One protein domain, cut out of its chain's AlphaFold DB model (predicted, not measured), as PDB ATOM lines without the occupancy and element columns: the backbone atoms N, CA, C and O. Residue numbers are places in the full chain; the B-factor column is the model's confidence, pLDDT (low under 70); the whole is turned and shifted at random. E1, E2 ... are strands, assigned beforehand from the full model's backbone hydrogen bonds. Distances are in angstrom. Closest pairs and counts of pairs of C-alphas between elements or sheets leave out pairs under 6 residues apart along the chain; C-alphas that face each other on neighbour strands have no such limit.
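Overview. This is residues 72 to 127 of the 426 residues of a protein of Phlebotomus kandelakii (UniProt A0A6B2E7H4). Little regular structure is present: two small strand hairpins, E1 with E2 and then E3 with E4, come near each other at E2 and E4, among long loops. The last stretch, residues 116 to 127, folds back after E4. The printed part has 56 residues, 12 of them in four named strands, with no named helix: all strand, each sheet antiparallel. It is compact, with a radius of gyration of the C-alphas of 10.7 A and spans of 29 by 22 by 20 A.

Along the chain. E1 is residues 75 to 77, from C-alpha 75 at (-25.100, 11.591, -34.217). E2 is residues 89 to 91, E3 105 to 107 and E4 113 to 115, ending at C-alpha 115 at (-25.172, 19.031, -26.059).

Arrangement. E1 and E2 form a hairpin at 149 degrees, with N 76 and O 90 2.8 A apart, within hydrogen-bond range. E3 and E4 form another at 150 degrees, with N 106 and O 114 at 2.8 A. The closest C-alphas of E2 and E4, Cys 90 and Cys 115, are 5.8 A apart. E2 and E3 are apart.

Size, cuts and confidence. The printed part has no cut. The links E1 to E2 and E2 to E3 are long. Residues 79 to 87 and 108 to 111 have pLDDT under 70.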
ATOM      1  N   SER A  72     -24.393   9.714 -39.265       80.44
ATOM      2  CA  SER A  72     -25.470  10.714 -39.188       80.44
ATOM      3  C   SER A  72     -26.804  10.164 -38.661       80.44
ATOM      4  O   SER A  72     -27.682  10.937 -38.269       80.44
ATOM      5  N   ARG A  73     -26.983   8.831 -38.644       82.50
ATOM      6  CA  ARG A  73     -28.139   8.187 -37.990       82.50
ATOM      7  C   ARG A  73     -28.011   8.160 -36.471       82.50
ATOM      8  O   ARG A  73     -29.026   8.081 -35.793       82.50
ATOM      9  N   THR A  74     -26.786   8.199 -35.959       85.56
ATOM     10  CA  THR A  74     -26.492   8.047 -34.529       85.56
ATOM     11  C   THR A  74     -26.161   9.391 -33.891       85.56
ATOM     12  O   THR A  74     -26.615   9.684 -32.790       85.56
ATOM     13  N   PHE A  75     -25.459  10.246 -34.631       87.94
ATOM     14  CA  PHE A  75     -25.100  11.591 -34.217       87.94
ATOM     15  C   PHE A  75     -25.813  12.636 -35.074       87.94
ATOM     16  O   PHE A  75     -26.088  12.435 -36.261       87.94
ATOM     17  N   ALA A  76     -26.143  13.755 -34.448       87.00
ATOM     18  CA  ALA A  76     -26.588  14.966 -35.103       87.00
ATOM     19  C   ALA A  76     -25.461  15.990 -35.029       87.00
ATOM     20  O   ALA A  76     -24.979  16.304 -33.943       87.00
ATOM     21  N   GLU A  77     -25.047  16.508 -36.176       82.00
ATOM     22  CA  GLU A  77     -24.097  17.612 -36.223       82.00
ATOM     23  C   GLU A  77     -24.861  18.929 -36.117       82.00
ATOM     24  O   GLU A  77     -25.884  19.128 -36.776       82.00
ATOM     25  N   THR A  78     -24.375  19.817 -35.259       70.94
ATOM     26  CA  THR A  78     -24.973  21.139 -35.069       70.94
ATOM     27  C   THR A  78     -24.406  22.126 -36.099       70.94
ATOM     28  O   THR A  78     -23.191  22.152 -36.328       70.94
ATOM     29  N   PRO A  79     -25.251  22.937 -36.761       60.69
ATOM     30  CA  PRO A  79     -24.773  23.973 -37.663       60.69
ATOM     31  C   PRO A  79     -24.108  25.100 -36.853       60.69
ATOM     32  O   PRO A  79     -24.717  25.712 -35.984       60.69
ATOM     33  N   PHE A  80     -22.828  25.326 -37.145       59.16
ATOM     34  CA  PHE A  80     -21.918  26.332 -36.585       59.16
ATOM     35  C   PHE A  80     -22.563  27.675 -36.190       59.16
ATOM     36  O   PHE A  80     -23.229  28.303 -37.012       59.16
ATOM     37  N   THR A  81     -22.186  28.222 -35.027       48.00
ATOM     38  CA  THR A  81     -22.170  29.679 -34.802       48.00
ATOM     39  C   THR A  81     -20.860  30.118 -34.128       48.00
ATOM     40  O   THR A  81     -20.580  29.800 -32.985       48.00
ATOM     41  N   SER A  82     -20.065  30.858 -34.910       44.72
ATOM     42  CA  SER A  82     -18.945  31.745 -34.550       44.72
ATOM     43  C   SER A  82     -17.659  31.163 -33.901       44.72
ATOM     44  O   SER A  82     -17.650  30.628 -32.803       44.72
ATOM     45  N   LEU A  83     -16.547  31.376 -34.622       51.81
ATOM     46  CA  LEU A  83     -15.125  31.298 -34.240       51.81
ATOM     47  C   LEU A  83     -14.549  29.953 -33.721       51.81
ATOM     48  O   LEU A  83     -14.464  29.665 -32.536       51.81
ATOM     49  N   ALA A  84     -13.955  29.215 -34.669       43.47
ATOM     50  CA  ALA A  84     -12.790  28.334 -34.488       43.47
ATOM     51  C   ALA A  84     -12.913  27.072 -33.601       43.47
ATOM     52  O   ALA A  84     -11.916  26.636 -33.024       43.47
ATOM     53  N   ARG A  85     -14.070  26.397 -33.565       59.12
ATOM     54  CA  ARG A  85     -14.177  25.037 -32.993       59.12
ATOM     55  C   ARG A  85     -14.839  24.055 -33.955       59.12
ATOM     56  O   ARG A  85     -15.666  24.448 -34.760       59.12
ATOM     57  N   ARG A  86     -14.422  22.783 -33.921       59.97
ATOM     58  CA  ARG A  86     -14.988  21.700 -34.752       59.97
ATOM     59  C   ARG A  86     -16.511  21.588 -34.530       59.97
ATOM     60  O   ARG A  86     -16.952  21.894 -33.424       59.97
ATOM     61  N   PRO A  87     -17.297  21.147 -35.534       66.19
ATOM     62  CA  PRO A  87     -18.734  20.936 -35.359       66.19
ATOM     63  C   PRO A  87     -18.992  19.977 -34.190       66.19
ATOM     64  O   PRO A  87     -18.360  18.922 -34.096       66.19
ATOM     65  N   LEU A  88     -19.901  20.363 -33.292       78.31
ATOM     66  CA  LEU A  88     -20.306  19.531 -32.163       78.31
ATOM     67  C   LEU A  88     -21.260  18.448 -32.674       78.31
ATOM     68  O   LEU A  88     -22.310  18.758 -33.248       78.31
ATOM     69  N   ALA A  89     -20.876  17.190 -32.467       87.25
ATOM     70  CA  ALA A  89     -21.697  16.025 -32.762       87.25
ATOM     71  C   ALA A  89     -22.424  15.592 -31.487       87.25
ATOM     72  O   ALA A  89     -21.783  15.181 -30.528       87.25
ATOM     73  N   CYS A  90     -23.750  15.678 -31.485       89.69
ATOM     74  CA  CYS A  90     -24.591  15.267 -30.367       89.69
ATOM     75  C   CYS A  90     -25.173  13.877 -30.610       89.69
ATOM     76  O   CYS A  90     -25.746  13.604 -31.670       89.69
ATOM     77  N   PHE A  91     -25.063  12.992 -29.628       91.88
ATOM     78  CA  PHE A  91     -25.603  11.643 -29.687       91.88
ATOM     79  C   PHE A  91     -27.133  11.679 -29.616       91.88
ATOM     80  O   PHE A  91     -27.720  12.097 -28.617       91.88
ATOM     81  N   ARG A  92     -27.811  11.252 -30.686       92.06
ATOM     82  CA  ARG A  92     -29.253  11.496 -30.874       92.06
ATOM     83  C   ARG A  92     -30.128  10.868 -29.793       92.06
ATOM     84  O   ARG A  92     -31.079  11.499 -29.347       92.06
ATOM     85  N   GLU A  93     -29.827   9.638 -29.384       92.75
ATOM     86  CA  GLU A  93     -30.616   8.923 -28.367       92.75
ATOM     87  C   GLU A  93     -30.493   9.590 -26.985       92.75
ATOM     88  O   GLU A  93     -31.462   9.600 -26.223       92.75
ATOM     89  N   GLY A  94     -29.333  10.193 -26.700       93.94
ATOM     90  CA  GLY A  94     -29.016  10.818 -25.420       93.94
ATOM     91  C   GLY A  94     -29.217  12.328 -25.349       93.94
ATOM     92  O   GLY A  94     -29.145  12.885 -24.258       93.94
ATOM     93  N   THR A  95     -29.517  13.003 -26.460       94.19
ATOM     94  CA  THR A  95     -29.689  14.465 -26.488       94.19
ATOM     95  C   THR A  95     -31.164  14.856 -26.571       94.19
ATOM     96  O   THR A  95     -31.975  14.192 -27.223       94.19
ATOM     97  N   VAL A  96     -31.549  15.928 -25.877       93.38
ATOM     98  CA  VAL A  96     -32.905  16.490 -25.947       93.38
ATOM     99  C   VAL A  96     -33.185  16.971 -27.374       93.38
ATOM    100  O   VAL A  96     -32.300  17.469 -28.066       93.38
ATOM    101  N   THR A  97     -34.417  16.773 -27.838       89.06
ATOM    102  CA  THR A  97     -34.883  17.268 -29.138       89.06
ATOM    103  C   THR A  97     -35.782  18.468 -28.885       89.06
ATOM    104  O   THR A  97     -36.729  18.359 -28.107       89.06
ATOM    105  N   GLU A  98     -35.466  19.599 -29.506       85.75
ATOM    106  CA  GLU A  98     -36.228  20.839 -29.378       85.75
ATOM    107  C   GLU A  98     -37.527  20.776 -30.196       85.75
ATOM    108  O   GLU A  98     -37.725  19.895 -31.039       85.75
ATOM    109  N   SER A  99     -38.437  21.723 -29.960       82.50
ATOM    110  CA  SER A  99     -39.754  21.755 -30.615       82.50
ATOM    111  C   SER A  99     -39.693  21.894 -32.140       82.50
ATOM    112  O   SER A  99     -40.625  21.497 -32.831       82.50
ATOM    113  N   ASP A 100     -38.610  22.465 -32.666       78.62
ATOM    114  CA  ASP A 100     -38.353  22.620 -34.102       78.62
ATOM    115  C   ASP A 100     -37.676  21.384 -34.733       78.62
ATOM    116  O   ASP A 100     -37.362  21.383 -35.923       78.62
ATOM    117  N   GLY A 101     -37.456  20.322 -33.949       76.44
ATOM    118  CA  GLY A 101     -36.768  19.105 -34.378       76.44
ATOM    119  C   GLY A 101     -35.241  19.223 -34.400       76.44
ATOM    120  O   GLY A 101     -34.568  18.254 -34.765       76.44
ATOM    121  N   SER A 102     -34.681  20.372 -34.007       81.25
ATOM    122  CA  SER A 102     -33.243  20.535 -33.816       81.25
ATOM    123  C   SER A 102     -32.777  19.851 -32.527       81.25
ATOM    124  O   SER A 102     -33.567  19.439 -31.672       81.25
ATOM    125  N   VAL A 103     -31.466  19.652 -32.413       84.50
ATOM    126  CA  VAL A 103     -30.886  19.051 -31.214       84.50
ATOM    127  C   VAL A 103     -30.610  20.135 -30.185       84.50
ATOM    128  O   VAL A 103     -30.027  21.163 -30.515       84.50
ATOM    129  N   GLY A 104     -31.024  19.878 -28.945       82.44
ATOM    130  CA  GLY A 104     -30.849  20.790 -27.828       82.44
ATOM    131  C   GLY A 104     -29.378  20.978 -27.489       82.44
ATOM    132  O   GLY A 104     -28.628  20.015 -27.306       82.44
ATOM    133  N   VAL A 105     -28.974  22.235 -27.394       83.81
ATOM    134  CA  VAL A 105     -27.606  22.657 -27.111       83.81
ATOM    135  C   VAL A 105     -27.661  23.742 -26.046       83.81
ATOM    136  O   VAL A 105     -28.520  24.622 -26.091       83.81
ATOM    137  N   ASP A 106     -26.738  23.678 -25.095       80.88
ATOM    138  CA  ASP A 106     -26.530  24.720 -24.100       80.88
ATOM    139  C   ASP A 106     -25.254  25.494 -24.432       80.88
ATOM    140  O   ASP A 106     -24.234  24.907 -24.802       80.88
ATOM    141  N   VAL A 107     -25.312  26.814 -24.264       77.31
ATOM    142  CA  VAL A 107     -24.146  27.699 -24.321       77.31
ATOM    143  C   VAL A 107     -23.833  28.113 -22.891       77.31
ATOM    144  O   VAL A 107     -24.705  28.630 -22.194       77.31
ATOM    145  N   ASN A 108     -22.622  27.815 -22.433       69.75
ATOM    146  CA  ASN A 108     -22.176  28.199 -21.097       69.75
ATOM    147  C   ASN A 108     -21.667  29.652 -21.071       69.75
ATOM    148  O   ASN A 108     -21.356  30.211 -22.118       69.75
ATOM    149  N   ASP A 109     -21.476  30.226 -19.877       67.44
ATOM    150  CA  ASP A 109     -20.953  31.596 -19.680       67.44
ATOM    151  C   ASP A 109     -19.562  31.839 -20.316       67.44
ATOM    152  O   ASP A 109     -19.133  32.978 -20.479       67.44
ATOM    153  N   THR A 110     -18.843  30.765 -20.664       69.25
ATOM    154  CA  THR A 110     -17.546  30.768 -21.364       69.25
ATOM    155  C   THR A 110     -17.663  30.679 -22.893       69.25
ATOM    156  O   THR A 110     -16.657  30.431 -23.556       69.25
ATOM    157  N   ASP A 111     -18.871  30.821 -23.451       66.50
ATOM    158  CA  ASP A 111     -19.222  30.552 -24.858       66.50
ATOM    159  C   ASP A 111     -18.918  29.104 -25.308       66.50
ATOM    160  O   ASP A 111     -18.840  28.785 -26.498       66.50
ATOM    161  N   ASP A 112     -18.761  28.185 -24.348       72.38
ATOM    162  CA  ASP A 112     -18.595  26.762 -24.628       72.38
ATOM    163  C   ASP A 112     -19.952  26.130 -24.958       72.38
ATOM    164  O   ASP A 112     -20.866  26.087 -24.131       72.38
ATOM    165  N   VAL A 113     -20.057  25.607 -26.178       76.94
ATOM    166  CA  VAL A 113     -21.242  24.926 -26.704       76.94
ATOM    167  C   VAL A 113     -21.199  23.443 -26.323       76.94
ATOM    168  O   VAL A 113     -20.232  22.752 -26.652       76.94
ATOM    169  N   ARG A 114     -22.243  22.936 -25.657       85.00
ATOM    170  CA  ARG A 114     -22.380  21.515 -25.276       85.00
ATOM    171  C   ARG A 114     -23.771  20.969 -25.587       85.00
ATOM    172  O   ARG A 114     -24.748  21.710 -25.568       85.00
ATOM    173  N   CYS A 115     -23.879  19.667 -25.826       89.19
ATOM    174  CA  CYS A 115     -25.172  19.031 -26.059       89.19
ATOM    175  C   CYS A 115     -25.998  19.012 -24.760       89.19
ATOM    176  O   CYS A 115     -25.458  18.784 -23.675       89.19
ATOM    177  N   ARG A 116     -27.311  19.246 -24.860       92.44
ATOM    178  CA  ARG A 116     -28.233  19.172 -23.718       92.44
ATOM    179  C   ARG A 116     -28.701  17.735 -23.518       92.44
ATOM    180  O   ARG A 116     -29.537  17.232 -24.273       92.44
ATOM    181  N   CYS A 117     -28.173  17.066 -22.500       94.56
ATOM    182  CA  CYS A 117     -28.420  15.640 -22.308       94.56
ATOM    183  C   CYS A 117     -29.799  15.346 -21.717       94.56
ATOM    184  O   CYS A 117     -30.316  16.080 -20.874       94.56
ATOM    185  N   ARG A 118     -30.393  14.237 -22.162       96.12
ATOM    186  CA  ARG A 118     -31.557  13.622 -21.521       96.12
ATOM    187  C   ARG A 118     -31.147  13.043 -20.167       96.12
ATOM    188  O   ARG A 118     -29.971  12.789 -19.916       96.12
ATOM    189  N   ALA A 119     -32.136  12.774 -19.317       94.50
ATOM    190  CA  ALA A 119     -31.908  12.000 -18.103       94.50
ATOM    191  C   ALA A 119     -31.214  10.667 -18.440       94.50
ATOM    192  O   ALA A 119     -31.532  10.050 -19.458       94.50
ATOM    193  N   GLU A 120     -30.288  10.239 -17.578       94.38
ATOM    194  CA  GLU A 120     -29.422   9.061 -17.761       94.38
ATOM    195  C   GLU A 120     -28.353   9.161 -18.862       94.38
ATOM    196  O   GLU A 120     -27.756   8.144 -19.217       94.38
ATOM    197  N   TRP A 121     -28.101  10.344 -19.422       95.94
ATOM    198  CA  TRP A 121     -27.044  10.556 -20.410       95.94
ATOM    199  C   TRP A 121     -26.096  11.663 -19.966       95.94
ATOM    200  O   TRP A 121     -26.510  12.670 -19.397       95.94
ATOM    201  N   HIS A 122     -24.812  11.462 -20.246       93.31
ATOM    202  CA  HIS A 122     -23.713  12.277 -19.742       93.31
ATOM    203  C   HIS A 122     -22.696  12.577 -20.839       93.31
ATOM    204  O   HIS A 122     -22.705  11.979 -21.919       93.31
ATOM    205  N   GLY A 123     -21.772  13.481 -20.520       88.31
ATOM    206  CA  GLY A 123     -20.687  13.877 -21.409       88.31
ATOM    207  C   GLY A 123     -21.005  15.088 -22.285       88.31
ATOM    208  O   GLY A 123     -22.142  15.547 -22.331       88.31
ATOM    209  N   PRO A 124     -19.990  15.622 -22.986       86.19
ATOM    210  CA  PRO A 124     -20.136  16.818 -23.821       86.19
ATOM    211  C   PRO A 124     -21.046  16.604 -25.042       86.19
ATOM    212  O   PRO A 124     -21.656  17.555 -25.530       86.19
ATOM    213  N   ASP A 125     -21.135  15.364 -25.518       89.12
ATOM    214  CA  ASP A 125     -21.908  14.912 -26.674       89.12
ATOM    215  C   ASP A 125     -23.150  14.087 -26.293       89.12
ATOM    216  O   ASP A 125     -23.862  13.610 -27.174       89.12
ATOM    217  N   CYS A 126     -23.418  13.909 -24.995       92.81
ATOM    218  CA  CYS A 126     -24.513  13.095 -24.461       92.81
ATOM    219  C   CYS A 126     -24.515  11.622 -24.894       92.81
ATOM    220  O   CYS A 126     -25.574  10.995 -24.902       92.81
ATOM    221  N   GLY A 127     -23.366  11.049 -25.268       92.00
ATOM    222  CA  GLY A 127     -23.292   9.638 -25.663       92.00
ATOM    223  C   GLY A 127     -22.760   8.688 -24.590       92.00
ATOM    224  O   GLY A 127     -22.604   7.500 -24.865       92.00
TER     225      GLY A 127